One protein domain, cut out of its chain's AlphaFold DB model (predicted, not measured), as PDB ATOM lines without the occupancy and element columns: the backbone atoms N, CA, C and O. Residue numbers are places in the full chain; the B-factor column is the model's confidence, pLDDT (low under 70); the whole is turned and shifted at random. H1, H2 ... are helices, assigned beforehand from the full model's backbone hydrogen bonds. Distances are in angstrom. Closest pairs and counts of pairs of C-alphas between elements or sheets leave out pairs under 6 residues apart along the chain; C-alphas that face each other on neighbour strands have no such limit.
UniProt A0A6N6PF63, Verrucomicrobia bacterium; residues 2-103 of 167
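Overview. This is residues 2 to 103 of the 167 residues of a protein of Verrucomicrobia bacterium (UniProt A0A6N6PF63). H1 and H2 form a long helical hairpin, and shorter H3 folds back along the last part of H2, giving an up-and-down bundle, each helix running against the one before. H4 packs steeply tilted on the end of H2, and residues 95 to 103 stick out. The printed part, 102 residues, is all helix, H1 to H4 in chain order, and only just loose, close to compact, with a radius of gyration of the C-alphas of 15.8 A and spans of 50 by 39 by 23 A.

Arrangement. The hub H2, residues 35 to 61, has a kink of 26 degrees near residue 49. H1, residues 8 to 29, touches it at a shallow tilt of 26 degrees; the closest C-alphas, of Ala 29 and Gly 38, are 5.7 A apart. H3, residues 68 to 79, forms a hairpin with H2, touching its residues 52 to 60 alone; the closest C-alphas, of Ala 59 and Gly 75, are 5.1 A apart. H4, residues 86 to 99, is apart from H1. Every O i to N i+4 pair is within hydrogen-bond range in H1, H3 and H4, and 22 of 23 in H2.

Along the chain. From first to last C-alpha H2 measures 38.2 A and H1 31.3 A. H1 begins at C-alpha 8 (-45.586, 24.062, -47.336); H4 ends at C-alpha 99 (-19.056, 31.832, -36.764).

Size, cuts and confidence. The printed part has no cut and no long link. Residue 2 has pLDDT under 70.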
ATOM      1  N   LYS A   2     -32.848  28.909 -60.491       55.22
ATOM      2  CA  LYS A   2     -34.189  28.328 -60.300       55.22
ATOM      3  C   LYS A   2     -34.648  28.620 -58.870       55.22
ATOM      4  O   LYS A   2     -33.960  28.242 -57.929       55.22
ATOM      5  N   THR A   3     -35.781  29.293 -58.714       75.56
ATOM      6  CA  THR A   3     -36.430  29.506 -57.417       75.56
ATOM      7  C   THR A   3     -37.368  28.338 -57.144       75.56
ATOM      8  O   THR A   3     -38.365  28.165 -57.846       75.56
ATOM      9  N   PHE A   4     -37.043  27.518 -56.150       84.81
ATOM     10  CA  PHE A   4     -37.927  26.451 -55.693       84.81
ATOM     11  C   PHE A   4     -38.867  27.007 -54.623       84.81
ATOM     12  O   PHE A   4     -38.417  27.608 -53.650       84.81
ATOM     13  N   ALA A   5     -40.173  26.827 -54.815       91.19
ATOM     14  CA  ALA A   5     -41.153  27.206 -53.807       91.19
ATOM     15  C   ALA A   5     -41.054  26.266 -52.596       91.19
ATOM     16  O   ALA A   5     -40.906  25.052 -52.761       91.19
ATOM     17  N   ILE A   6     -41.184  26.821 -51.387       94.25
ATOM     18  CA  ILE A   6     -41.254  26.033 -50.151       94.25
ATOM     19  C   ILE A   6     -42.471  25.095 -50.242       94.25
ATOM     20  O   ILE A   6     -43.597  25.578 -50.417       94.25
ATOM     21  N   PRO A   7     -42.301  23.766 -50.109       95.31
ATOM     22  CA  PRO A   7     -43.389  22.803 -50.244       95.31
ATOM     23  C   PRO A   7     -44.242  22.735 -48.962       95.31
ATOM     24  O   PRO A   7     -44.329  21.696 -48.310       95.31
ATOM     25  N   ALA A   8     -44.915  23.838 -48.621       95.94
ATOM     26  CA  ALA A   8     -45.586  24.062 -47.336       95.94
ATOM     27  C   ALA A   8     -46.502  22.909 -46.892       95.94
ATOM     28  O   ALA A   8     -46.427  22.460 -45.751       95.94
ATOM     29  N   ARG A   9     -47.328  22.370 -47.802       96.50
ATOM     30  CA  ARG A   9     -48.224  21.242 -47.492       96.50
ATOM     31  C   ARG A   9     -47.452  19.994 -47.062       96.50
ATOM     32  O   ARG A   9     -47.869  19.322 -46.129       96.50
ATOM     33  N   ARG A  10     -46.349  19.668 -47.744       96.94
ATOM     34  CA  ARG A  10     -45.529  18.494 -47.402       96.94
ATOM     35  C   ARG A  10     -44.830  18.712 -46.066       96.94
ATOM     36  O   ARG A  10     -44.876  17.823 -45.226       96.94
ATOM     37  N   ASN A  11     -44.286  19.907 -45.852       97.38
ATOM     38  CA  ASN A  11     -43.629  20.270 -44.601       97.38
ATOM     39  C   ASN A  11     -44.590  20.174 -43.409       97.38
ATOM     40  O   ASN A  11     -44.234  19.579 -42.399       97.38
ATOM     41  N   LEU A  12     -45.829  20.664 -43.544       96.62
ATOM     42  CA  LEU A  12     -46.851  20.514 -42.503       96.62
ATOM     43  C   LEU A  12     -47.207  19.052 -42.243       96.62
ATOM     44  O   LEU A  12     -47.255  18.649 -41.091       96.62
ATOM     45  N   VAL A  13     -47.417  18.247 -43.290       97.94
ATOM     46  CA  VAL A  13     -47.726  16.817 -43.119       97.94
ATOM     47  C   VAL A  13     -46.603  16.100 -42.369       97.94
ATOM     48  O   VAL A  13     -46.885  15.349 -41.438       97.94
ATOM     49  N   VAL A  14     -45.343  16.353 -42.732       97.44
ATOM     50  CA  VAL A  14     -44.184  15.747 -42.061       97.44
ATOM     51  C   VAL A  14     -44.068  16.237 -40.617       97.44
ATOM     52  O   VAL A  14     -43.941  15.413 -39.716       97.44
ATOM     53  N   ALA A  15     -44.186  17.546 -40.372       96.88
ATOM     54  CA  ALA A  15     -44.114  18.114 -39.025       96.88
ATOM     55  C   ALA A  15     -45.237  17.583 -38.117       96.88
ATOM     56  O   ALA A  15     -44.982  17.179 -36.986       96.88
ATOM     57  N   SER A  16     -46.476  17.522 -38.612       97.44
ATOM     58  CA  SER A  16     -47.608  16.964 -37.868       97.44
ATOM     59  C   SER A  16     -47.432  15.471 -37.595       97.44
ATOM     60  O   SER A  16     -47.677  15.035 -36.474       97.44
ATOM     61  N   ALA A  17     -46.974  14.687 -38.576       97.69
ATOM     62  CA  ALA A  17     -46.712  13.263 -38.381       97.69
ATOM     63  C   ALA A  17     -45.629  13.022 -37.318       97.69
ATOM     64  O   ALA A  17     -45.787  12.147 -36.471       97.69
ATOM     65  N   GLN A  18     -44.565  13.829 -37.319       96.75
ATOM     66  CA  GLN A  18     -43.520  13.772 -36.298       96.75
ATOM     67  C   GLN A  18     -44.052  14.131 -34.912       96.75
ATOM     68  O   GLN A  18     -43.792  13.393 -33.969       96.75
ATOM     69  N   LEU A  19     -44.825  15.214 -34.782       96.44
ATOM     70  CA  LEU A  19     -45.439  15.610 -33.509       96.44
ATOM     71  C   LEU A  19     -46.333  14.504 -32.945       96.44
ATOM     72  O   LEU A  19     -46.201  14.137 -31.780       96.44
ATOM     73  N   ILE A  20     -47.196  13.930 -33.785       98.00
ATOM     74  CA  ILE A  20     -48.068  12.820 -33.392       98.00
ATOM     75  C   ILE A  20     -47.229  11.614 -32.962       98.00
ATOM     76  O   ILE A  20     -47.518  11.019 -31.928       98.00
ATOM     77  N   ALA A  21     -46.179  11.263 -33.707       97.50
ATOM     78  CA  ALA A  21     -45.320  10.132 -33.373       97.50
ATOM     79  C   ALA A  21     -44.559  10.343 -32.052       97.50
ATOM     80  O   ALA A  21     -44.534   9.435 -31.225       97.50
ATOM     81  N   MET A  22     -44.000  11.536 -31.818       96.12
ATOM     82  CA  MET A  22     -43.310  11.883 -30.568       96.12
ATOM     83  C   MET A  22     -44.257  11.795 -29.368       96.12
ATOM     84  O   MET A  22     -43.941  11.114 -28.394       96.12
ATOM     85  N   LEU A  23     -45.445  12.400 -29.464       96.25
ATOM     86  CA  LEU A  23     -46.468  12.334 -28.415       96.25
ATOM     87  C   LEU A  23     -46.952  10.901 -28.170       96.25
ATOM     88  O   LEU A  23     -47.126  10.501 -27.024       96.25
ATOM     89  N   SER A  24     -47.141  10.115 -29.233       97.62
ATOM     90  CA  SER A  24     -47.601   8.725 -29.124       97.62
ATOM     91  C   SER A  24     -46.560   7.836 -28.446       97.62
ATOM     92  O   SER A  24     -46.911   7.026 -27.595       97.62
ATOM     93  N   LEU A  25     -45.280   7.996 -28.797       96.69
ATOM     94  CA  LEU A  25     -44.179   7.250 -28.184       96.69
ATOM     95  C   LEU A  25     -43.985   7.637 -26.717       96.69
ATOM     96  O   LEU A  25     -43.810   6.752 -25.884       96.69
ATOM     97  N   LEU A  26     -44.070   8.930 -26.396       94.31
ATOM     98  CA  LEU A  26     -43.997   9.412 -25.018       94.31
ATOM     99  C   LEU A  26     -45.183   8.901 -24.186       94.31
ATOM    100  O   LEU A  26     -44.995   8.376 -23.091       94.31
ATOM    101  N   GLY A  27     -46.398   8.973 -24.737       95.50
ATOM    102  CA  GLY A  27     -47.600   8.432 -24.106       95.50
ATOM    103  C   GLY A  27     -47.507   6.924 -23.874       95.50
ATOM    104  O   GLY A  27     -47.806   6.460 -22.779       95.50
ATOM    105  N   ALA A  28     -47.028   6.161 -24.862       96.44
ATOM    106  CA  ALA A  28     -46.804   4.722 -24.730       96.44
ATOM    107  C   ALA A  28     -45.730   4.392 -23.682       96.44
ATOM    108  O   ALA A  28     -45.894   3.435 -22.927       96.44
ATOM    109  N   ALA A  29     -44.662   5.192 -23.596       94.88
ATOM    110  CA  ALA A  29     -43.612   5.013 -22.596       94.88
ATOM    111  C   ALA A  29     -44.163   5.148 -21.168       94.88
ATOM    112  O   ALA A  29     -43.772   4.381 -20.293       94.88
ATOM    113  N   GLY A  30     -45.138   6.038 -20.952       94.00
ATOM    114  CA  GLY A  30     -45.839   6.178 -19.673       94.00
ATOM    115  C   GLY A  30     -46.764   5.008 -19.302       94.00
ATOM    116  O   GLY A  30     -47.251   4.967 -18.177       94.00
ATOM    117  N   GLN A  31     -47.023   4.065 -20.217       95.25
ATOM    118  CA  GLN A  31     -47.892   2.899 -19.981       95.25
ATOM    119  C   GLN A  31     -47.119   1.588 -19.781       95.25
ATOM    120  O   GLN A  31     -47.726   0.559 -19.479       95.25
ATOM    121  N   VAL A  32     -45.796   1.583 -19.970       94.19
ATOM    122  CA  VAL A  32     -44.978   0.369 -19.846       94.19
ATOM    123  C   VAL A  32     -44.166   0.383 -18.557       94.19
ATOM    124  O   VAL A  32     -43.522   1.366 -18.213       94.19
ATOM    125  N   THR A  33     -44.160  -0.745 -17.851       93.94
ATOM    126  CA  THR A  33     -43.312  -0.970 -16.671       93.94
ATOM    127  C   THR A  33     -42.043  -1.777 -16.958       93.94
ATOM    128  O   THR A  33     -41.034  -1.522 -16.297       93.94
ATOM    129  N   PRO A  34     -42.003  -2.731 -17.920       96.75
ATOM    130  CA  PRO A  34     -40.773  -3.465 -18.180       96.75
ATOM    131  C   PRO A  34     -39.710  -2.547 -18.787       96.75
ATOM    132  O   PRO A  34     -39.934  -1.921 -19.824       96.75
ATOM    133  N   TRP A  35     -38.520  -2.525 -18.182       95.06
ATOM    134  CA  TRP A  35     -37.412  -1.664 -18.610       95.06
ATOM    135  C   TRP A  35     -37.036  -1.857 -20.087       95.06
ATOM    136  O   TRP A  35     -36.692  -0.894 -20.767       95.06
ATOM    137  N   TRP A  36     -37.137  -3.084 -20.611       97.06
ATOM    138  CA  TRP A  36     -36.805  -3.388 -22.005       97.06
ATOM    139  C   TRP A  36     -37.808  -2.761 -22.981       97.06
ATOM    140  O   TRP A  36     -37.415  -2.306 -24.052       97.06
ATOM    141  N   ALA A  37     -39.088  -2.689 -22.606       95.75
ATOM    142  CA  ALA A  37     -40.121  -2.052 -23.416       95.75
ATOM    143  C   ALA A  37     -39.908  -0.534 -23.434       95.75
ATOM    144  O   ALA A  37     -39.941   0.080 -24.500       95.75
ATOM    145  N   GLY A  38     -39.579   0.046 -22.275       96.19
ATOM    146  CA  GLY A  38     -39.154   1.442 -22.172       96.19
ATOM    147  C   GLY A  38     -37.923   1.743 -23.033       96.19
ATOM    148  O   GLY A  38     -37.920   2.721 -23.773       96.19
ATOM    149  N   ALA A  39     -36.909   0.871 -23.022       96.12
ATOM    150  CA  ALA A  39     -35.706   1.031 -23.840       96.12
ATOM    151  C   ALA A  39     -36.008   1.007 -25.351       96.12
ATOM    152  O   ALA A  39     -35.487   1.836 -26.095       96.12
ATOM    153  N   LEU A  40     -36.878   0.103 -25.813       97.69
ATOM    154  CA  LEU A  40     -37.300   0.057 -27.218       97.69
ATOM    155  C   LEU A  40     -38.068   1.317 -27.632       97.69
ATOM    156  O   LEU A  40     -37.820   1.862 -28.709       97.69
ATOM    157  N   LEU A  41     -38.968   1.808 -26.776       97.38
ATOM    158  CA  LEU A  41     -39.696   3.054 -27.021       97.38
ATOM    159  C   LEU A  41     -38.760   4.266 -27.027       97.38
ATOM    160  O   LEU A  41     -38.905   5.124 -27.892       97.38
ATOM    161  N   ALA A  42     -37.764   4.309 -26.138       94.75
ATOM    162  CA  ALA A  42     -36.746   5.356 -26.115       94.75
ATOM    163  C   ALA A  42     -35.893   5.361 -27.395       94.75
ATOM    164  O   ALA A  42     -35.629   6.426 -27.953       94.75
ATOM    165  N   LEU A  43     -35.515   4.185 -27.912       97.44
ATOM    166  CA  LEU A  43     -34.830   4.070 -29.204       97.44
ATOM    167  C   LEU A  43     -35.707   4.585 -30.350       97.44
ATOM    168  O   LEU A  43     -35.249   5.390 -31.163       97.44
ATOM    169  N   GLY A  44     -36.976   4.169 -30.394       97.31
ATOM    170  CA  GLY A  44     -37.943   4.672 -31.370       97.31
ATOM    171  C   GLY A  44     -38.108   6.191 -31.286       97.31
ATOM    172  O   GLY A  44     -38.077   6.876 -32.309       97.31
ATOM    173  N   TYR A  45     -38.197   6.726 -30.067       96.12
ATOM    174  CA  TYR A  45     -38.289   8.158 -29.815       96.12
ATOM    175  C   TYR A  45     -37.050   8.891 -30.320       96.12
ATOM    176  O   TYR A  45     -37.194   9.868 -31.044       96.12
ATOM    177  N   GLY A  46     -35.841   8.392 -30.042       94.69
ATOM    178  CA  GLY A  46     -34.595   8.978 -30.544       94.69
ATOM    179  C   GLY A  46     -34.555   9.089 -32.073       94.69
ATOM    180  O   GLY A  46     -34.164  10.126 -32.610       94.69
ATOM    181  N   VAL A  47     -35.034   8.062 -32.787       95.75
ATOM    182  CA  VAL A  47     -35.118   8.076 -34.258       95.75
ATOM    183  C   VAL A  47     -36.116   9.124 -34.755       95.75
ATOM    184  O   VAL A  47     -35.787   9.921 -35.638       95.75
ATOM    185  N   VAL A  48     -37.327   9.158 -34.189       96.62
ATOM    186  CA  VAL A  48     -38.350  10.145 -34.573       96.62
ATOM    187  C   VAL A  48     -37.874  11.561 -34.249       96.62
ATOM    188  O   VAL A  48     -37.978  12.456 -35.092       96.62
ATOM    189  N   MET A  49     -37.284  11.750 -33.073       94.50
ATOM    190  CA  MET A  49     -36.797  13.032 -32.578       94.50
ATOM    191  C   MET A  49     -35.670  13.600 -33.443       94.50
ATOM    192  O   MET A  49     -35.644  14.801 -33.690       94.50
ATOM    193  N   ASN A  50     -34.796  12.757 -34.000       95.06
ATOM    194  CA  ASN A  50     -33.795  13.199 -34.975       95.06
ATOM    195  C   ASN A  50     -34.442  13.838 -36.220       95.06
ATOM    196  O   ASN A  50     -33.986  14.862 -36.727       95.06
ATOM    197  N   SER A  51     -35.555  13.277 -36.696       94.00
ATOM    198  CA  SER A  51     -36.297  13.874 -37.811       94.00
ATOM    199  C   SER A  51     -37.060  15.145 -37.400       94.00
ATOM    200  O   SER A  51     -37.137  16.091 -38.188       94.00
ATOM    201  N   GLY A  52     -37.571  15.208 -36.164       95.44
ATOM    202  CA  GLY A  52     -38.171  16.417 -35.584       95.44
ATOM    203  C   GLY A  52     -37.162  17.560 -35.436       95.44
ATOM    204  O   GLY A  52     -37.463  18.708 -35.769       95.44
ATOM    205  N   TYR A  53     -35.927  17.236 -35.034       95.12
ATOM    206  CA  TYR A  53     -34.792  18.160 -35.001       95.12
ATOM    207  C   TYR A  53     -34.555  18.794 -36.372       95.12
ATOM    208  O   TYR A  53     -34.417  20.017 -36.443       95.12
ATOM    209  N   ALA A  54     -34.569  17.994 -37.445       95.94
ATOM    210  CA  ALA A  54     -34.390  18.491 -38.806       95.94
ATOM    211  C   ALA A  54     -35.513  19.460 -39.217       95.94
ATOM    212  O   ALA A  54     -35.238  20.535 -39.735       95.94
ATOM    213  N   MET A  55     -36.777  19.146 -38.920       96.38
ATOM    214  CA  MET A  55     -37.895  20.042 -39.254       96.38
ATOM    215  C   MET A  55     -37.857  21.361 -38.476       96.38
ATOM    216  O   MET A  55     -38.134  22.424 -39.032       96.38
ATOM    217  N   ARG A  56     -37.470  21.317 -37.199       96.88
ATOM    218  CA  ARG A  56     -37.228  22.518 -36.387       96.88
ATOM    219  C   ARG A  56     -36.060  23.339 -36.945       96.88
ATOM    220  O   ARG A  56     -36.179  24.556 -37.028       96.88
ATOM    221  N   HIS A  57     -34.985  22.692 -37.392       97.06
ATOM    222  CA  HIS A  57     -33.842  23.351 -38.032       97.06
ATOM    223  C   HIS A  57     -34.252  24.111 -39.310       97.06
ATOM    224  O   HIS A  57     -33.862  25.263 -39.506       97.06
ATOM    225  N   GLU A  58     -35.138  23.547 -40.137       97.25
ATOM    226  CA  GLU A  58     -35.726  24.281 -41.271       97.25
ATOM    227  C   GLU A  58     -36.520  25.523 -40.813       97.25
ATOM    228  O   GLU A  58     -36.504  26.569 -41.474       97.25
ATOM    229  N   ALA A  59     -37.196  25.450 -39.659       97.62
ATOM    230  CA  ALA A  59     -37.890  26.599 -39.077       97.62
ATOM    231  C   ALA A  59     -36.912  27.664 -38.560       97.62
ATOM    232  O   ALA A  59     -37.164  28.860 -38.739       97.62
ATOM    233  N   GLU A  60     -35.782  27.267 -37.972       97.62
ATOM    234  CA  GLU A  60     -34.711  28.174 -37.536       97.62
ATOM    235  C   GLU A  60     -34.144  28.968 -38.725       97.62
ATOM    236  O   GLU A  60     -33.977  30.190 -38.638       97.62
ATOM    237  N   HIS A  61     -33.989  28.318 -39.880       96.62
ATOM    238  CA  HIS A  61     -33.638  28.970 -41.148       96.62
ATOM    239  C   HIS A  61     -34.771  29.808 -41.754       96.62
ATOM    240  O   HIS A  61     -34.532  30.687 -42.579       96.62
ATOM    241  N   GLY A  62     -36.013  29.612 -41.311       96.38
ATOM    242  CA  GLY A  62     -37.176  30.340 -41.825       96.38
ATOM    243  C   GLY A  62     -37.678  29.824 -43.171       96.38
ATOM    244  O   GLY A  62     -38.317  30.583 -43.897       96.38
ATOM    245  N   ILE A  63     -37.368  28.570 -43.504       95.88
ATOM    246  CA  ILE A  63     -37.716  27.929 -44.779       95.88
ATOM    247  C   ILE A  63     -38.669  26.739 -44.605       95.88
ATOM    248  O   ILE A  63     -39.023  26.083 -45.585       95.88
ATOM    249  N   LEU A  64     -39.154  26.490 -43.383       96.88
ATOM    250  CA  LEU A  64     -40.152  25.457 -43.121       96.88
ATOM    251  C   LEU A  64     -41.517  25.834 -43.718       96.88
ATOM    252  O   LEU A  64     -42.177  24.990 -44.327       96.88
ATOM    253  N   LEU A  65     -41.941  27.094 -43.573       97.81
ATOM    254  CA  LEU A  65     -43.183  27.616 -44.152       97.81
ATOM    255  C   LEU A  65     -42.965  28.986 -44.801       97.81
ATOM    256  O   LEU A  65     -42.173  29.779 -44.298       97.81
ATOM    257  N   PRO A  66     -43.709  29.313 -45.875       96.25
ATOM    258  CA  PRO A  66     -43.552  30.584 -46.582       96.25
ATOM    259  C   PRO A  66     -43.969  31.798 -45.738       96.25
ATOM    260  O   PRO A  66     -43.410  32.878 -45.901       96.25
ATOM    261  N   HIS A  67     -44.940  31.641 -44.831       96.81
ATOM    262  CA  HIS A  67     -45.348  32.712 -43.924       96.81
ATOM    263  C   HIS A  67     -44.512  32.681 -42.645       96.81
ATOM    264  O   HIS A  67     -44.584  31.719 -41.876       96.81
ATOM    265  N   ARG A  68     -43.778  33.763 -42.374       95.62
ATOM    266  CA  ARG A  68     -42.826  33.831 -41.258       95.62
ATOM    267  C   ARG A  68     -43.457  33.571 -39.889       95.62
ATOM    268  O   ARG A  68     -42.913  32.795 -39.114       95.62
ATOM    269  N   GLY A  69     -44.628  34.147 -39.616       97.56
ATOM    270  CA  GLY A  69     -45.317  33.923 -38.341       97.56
ATOM    271  C   GLY A  69     -45.761  32.469 -38.146       97.56
ATOM    272  O   GLY A  69     -45.681  31.946 -37.041       97.56
ATOM    273  N   LEU A  70     -46.160  31.782 -39.226       97.31
ATOM    274  CA  LEU A  70     -46.553  30.369 -39.145       97.31
ATOM    275  C   LEU A  70     -45.324  29.469 -39.012       97.31
ATOM    276  O   LEU A  70     -45.355  28.508 -38.253       97.31
ATOM    277  N   ASN A  71     -44.240  29.791 -39.720       98.12
ATOM    278  CA  ASN A  71     -42.954  29.117 -39.580       98.12
ATOM    279  C   ASN A  71     -42.479  29.142 -38.123       98.12
ATOM    280  O   ASN A  71     -42.136  28.104 -37.569       98.12
ATOM    281  N   ASP A  72     -42.490  30.325 -37.508       97.81
ATOM    282  CA  ASP A  72     -41.995  30.505 -36.145       97.81
ATOM    283  C   ASP A  72     -42.941  29.858 -35.116       97.81
ATOM    284  O   ASP A  72     -42.470  29.253 -34.154       97.81
ATOM    285  N   ALA A  73     -44.259  29.878 -35.352       97.69
ATOM    286  CA  ALA A  73     -45.225  29.149 -34.528       97.69
ATOM    287  C   ALA A  73     -45.002  27.627 -34.571       97.69
ATOM    288  O   ALA A  73     -44.895  26.992 -33.522       97.69
ATOM    289  N   VAL A  74     -44.869  27.035 -35.763       97.44
ATOM    290  CA  VAL A  74     -44.594  25.593 -35.902       97.44
ATOM    291  C   VAL A  74     -43.218  25.238 -35.334       97.44
ATOM    292  O   VAL A  74     -43.091  24.239 -34.632       97.44
ATOM    293  N   GLY A  75     -42.201  26.075 -35.565       97.06
ATOM    294  CA  GLY A  75     -40.874  25.919 -34.967       97.06
ATOM    295  C   GLY A  75     -40.905  25.946 -33.437       97.06
ATOM    296  O   GLY A  75     -40.233  25.140 -32.801       97.06
ATOM    297  N   THR A  76     -41.742  26.806 -32.849       97.00
ATOM    298  CA  THR A  76     -41.951  26.895 -31.395       97.00
ATOM    299  C   THR A  76     -42.610  25.637 -30.842       97.00
ATOM    300  O   THR A  76     -42.131  25.097 -29.852       97.00
ATOM    301  N   VAL A  77     -43.645  25.120 -31.509       96.44
ATOM    302  CA  VAL A  77     -44.290  23.854 -31.120       96.44
ATOM    303  C   VAL A  77     -43.306  22.683 -31.198       96.44
ATOM    304  O   VAL A  77     -43.239  21.881 -30.273       96.44
ATOM    305  N   LEU A  78     -42.502  22.597 -32.263       95.19
ATOM    306  CA  LEU A  78     -41.462  21.567 -32.387       95.19
ATOM    307  C   LEU A  78     -40.365  21.717 -31.320       95.19
ATOM    308  O   LEU A  78     -39.815  20.715 -30.873       95.19
ATOM    309  N   ALA A  79     -40.056  22.946 -30.897       94.00
ATOM    310  CA  ALA A  79     -39.063  23.221 -29.862       94.00
ATOM    311  C   ALA A  79     -39.506  22.804 -28.450       94.00
ATOM    312  O   ALA A  79     -38.635  22.649 -27.606       94.00
ATOM    313  N   LEU A  80     -40.800  22.556 -28.194       91.06
ATOM    314  CA  LEU A  80     -41.287  22.086 -26.884       91.06
ATOM    315  C   LEU A  80     -40.674  20.747 -26.450       91.06
ATOM    316  O   LEU A  80     -40.661  20.426 -25.270       91.06
ATOM    317  N   PHE A  81     -40.170  19.965 -27.402       89.31
ATOM    318  CA  PHE A  81     -39.504  18.691 -27.137       89.31
ATOM    319  C   PHE A  81     -37.991  18.853 -26.899       89.31
ATOM    320  O   PHE A  81     -37.280  17.864 -26.748       89.31
ATOM    321  N   PHE A  82     -37.482  20.089 -26.894       84.81
ATOM    322  CA  PHE A  82     -36.078  20.435 -26.687       84.81
ATOM    323  C   PHE A  82     -35.941  21.337 -25.456       84.81
ATOM    324  O   PHE A  82     -36.791  22.182 -25.203       84.81
ATOM    325  N   SER A  83     -34.825  21.223 -24.737       81.69
ATOM    326  CA  SER A  83     -34.590  21.904 -23.449       81.69
ATOM    327  C   SER A  83     -34.328  23.418 -23.541       81.69
ATOM    328  O   SER A  83     -33.638  23.983 -22.694       81.69
ATOM    329  N   ALA A  84     -34.782  24.092 -24.603       82.75
ATOM    330  CA  ALA A  84     -34.589  25.527 -24.787       82.75
ATOM    331  C   ALA A  84     -35.689  26.156 -25.664       82.75
ATOM    332  O   ALA A  84     -36.183  25.532 -26.605       82.75
ATOM    333  N   PRO A  85     -36.045  27.431 -25.427       89.81
ATOM    334  CA  PRO A  85     -37.034  28.124 -26.241       89.81
ATOM    335  C   PRO A  85     -36.536  28.319 -27.678       89.81
ATOM    336  O   PRO A  85     -35.368  28.638 -27.916       89.81
ATOM    337  N   PHE A  86     -37.452  28.208 -28.644       93.69
ATOM    338  CA  PHE A  86     -37.150  28.269 -30.081       93.69
ATOM    339  C   PHE A  86     -36.290  29.472 -30.492       93.69
ATOM    340  O   PHE A  86     -35.355  29.323 -31.275       93.69
ATOM    341  N   HIS A  87     -36.557  30.661 -29.947       93.25
ATOM    342  CA  HIS A  87     -35.774  31.855 -30.274       93.25
ATOM    343  C   HIS A  87     -34.313  31.761 -29.823       93.25
ATOM    344  O   HIS A  87     -33.431  32.168 -30.577       93.25
ATOM    345  N   LEU A  88     -34.054  31.203 -28.636       90.12
ATOM    346  CA  LEU A  88     -32.695  31.010 -28.127       90.12
ATOM    347  C   LEU A  88     -31.942  29.996 -28.991       90.12
ATOM    348  O   LEU A  88     -30.824  30.260 -29.430       90.12
ATOM    349  N   ILE A  89     -32.594  28.871 -29.294       91.50
ATOM    350  CA  ILE A  89     -32.053  27.839 -30.181       91.50
ATOM    351  C   ILE A  89     -31.702  28.443 -31.543       91.50
ATOM    352  O   ILE A  89     -30.579  28.297 -32.018       91.50
ATOM    353  N   ARG A  90     -32.637  29.178 -32.153       94.75
ATOM    354  CA  ARG A  90     -32.449  29.815 -33.456       94.75
ATOM    355  C   ARG A  90     -31.285  30.803 -33.465       94.75
ATOM    356  O   ARG A  90     -30.534  30.847 -34.436       94.75
ATOM    357  N   GLN A  91     -31.151  31.619 -32.422       93.50
ATOM    358  CA  GLN A  91     -30.037  32.560 -32.296       93.50
ATOM    359  C   GLN A  91     -28.698  31.828 -32.215       93.50
ATOM    360  O   GLN A  91     -27.766  32.209 -32.918       93.50
ATOM    361  N   GLY A  92     -28.618  30.767 -31.404       89.62
ATOM    362  CA  GLY A  92     -27.432  29.918 -31.318       89.62
ATOM    363  C   GLY A  92     -27.094  29.276 -32.661       89.62
ATOM    364  O   GLY A  92     -25.954  29.345 -33.106       89.62
ATOM    365  N   HIS A  93     -28.100  28.746 -33.353       93.62
ATOM    366  CA  HIS A  93     -27.958  28.090 -34.650       93.62
ATOM    367  C   HIS A  93     -27.470  29.025 -35.766       93.62
ATOM    368  O   HIS A  93     -26.482  28.751 -36.448       93.62
ATOM    369  N   ILE A  94     -28.110  30.186 -35.926       94.19
ATOM    370  CA  ILE A  94     -27.657  31.214 -36.877       94.19
ATOM    371  C   ILE A  94     -26.273  31.729 -36.466       94.19
ATOM    372  O   ILE A  94     -25.406  31.941 -37.312       94.19
ATOM    373  N   GLY A  95     -26.055  31.913 -35.163       90.31
ATOM    374  CA  GLY A  95     -24.780  32.339 -34.610       90.31
ATOM    375  C   GLY A  95     -23.642  31.375 -34.933       90.31
ATOM    376  O   GLY A  95     -22.567  31.854 -35.288       90.31
ATOM    377  N   HIS A  96     -23.902  30.067 -34.867       90.88
ATOM    378  CA  HIS A  96     -22.999  29.009 -35.310       90.88
ATOM    379  C   HIS A  96     -22.727  29.126 -36.808       90.88
ATOM    380  O   HIS A  96     -21.580  29.226 -37.207       90.88
ATOM    381  N   HIS A  97     -23.751  29.237 -37.659       93.31
ATOM    382  CA  HIS A  97     -23.519  29.390 -39.100       93.31
ATOM    383  C   HIS A  97     -22.671  30.618 -39.466       93.31
ATOM    384  O   HIS A  97     -21.859  30.537 -40.385       93.31
ATOM    385  N   ILE A  98     -22.837  31.734 -38.750       91.62
ATOM    386  CA  ILE A  98     -22.040  32.955 -38.949       91.62
ATOM    387  C   ILE A  98     -20.584  32.754 -38.508       91.62
ATOM    388  O   ILE A  98     -19.675  33.272 -39.154       91.62
ATOM    389  N   ARG A  99     -20.366  32.030 -37.407       89.69
ATOM    390  CA  ARG A  99     -19.056  31.832 -36.764       89.69
ATOM    391  C   ARG A  99     -18.436  30.474 -37.084       89.69
ATOM    392  O   ARG A  99     -17.440  30.105 -36.471       89.69
ATOM    393  N   ASN A 100     -19.000  29.760 -38.052       89.69
ATOM    394  CA  ASN A 100     -18.623  28.394 -38.363       89.69
ATOM    395  C   ASN A 100     -17.129  28.312 -38.696       89.69
ATOM    396  O   ASN A 100     -16.646  28.996 -39.600       89.69
ATOM    397  N   ARG A 101     -16.423  27.435 -37.989       85.94
ATOM    398  CA  ARG A 101     -14.973  27.228 -38.009       85.94
ATOM    399  C   ARG A 101     -14.150  28.446 -37.596       85.94
ATOM    400  O   ARG A 101     -13.077  28.675 -38.149       85.94
ATOM    401  N   SER A 102     -14.639  29.211 -36.626       86.94
ATOM    402  CA  SER A 102     -13.870  30.269 -35.967       86.94
ATOM    403  C   SER A 102     -13.588  29.934 -34.505       86.94
ATOM    404  O   SER A 102     -14.259  29.099 -33.895       86.94
ATOM    405  N   ASP A 103     -12.618  30.631 -33.919       85.25
ATOM    406  CA  ASP A 103     -12.276  30.470 -32.503       85.25
ATOM    407  C   ASP A 103     -13.441  30.866 -31.574       85.25
ATOM    408  O   ASP A 103     -13.544  30.352 -30.459       85.25
TER     409      ASP A 103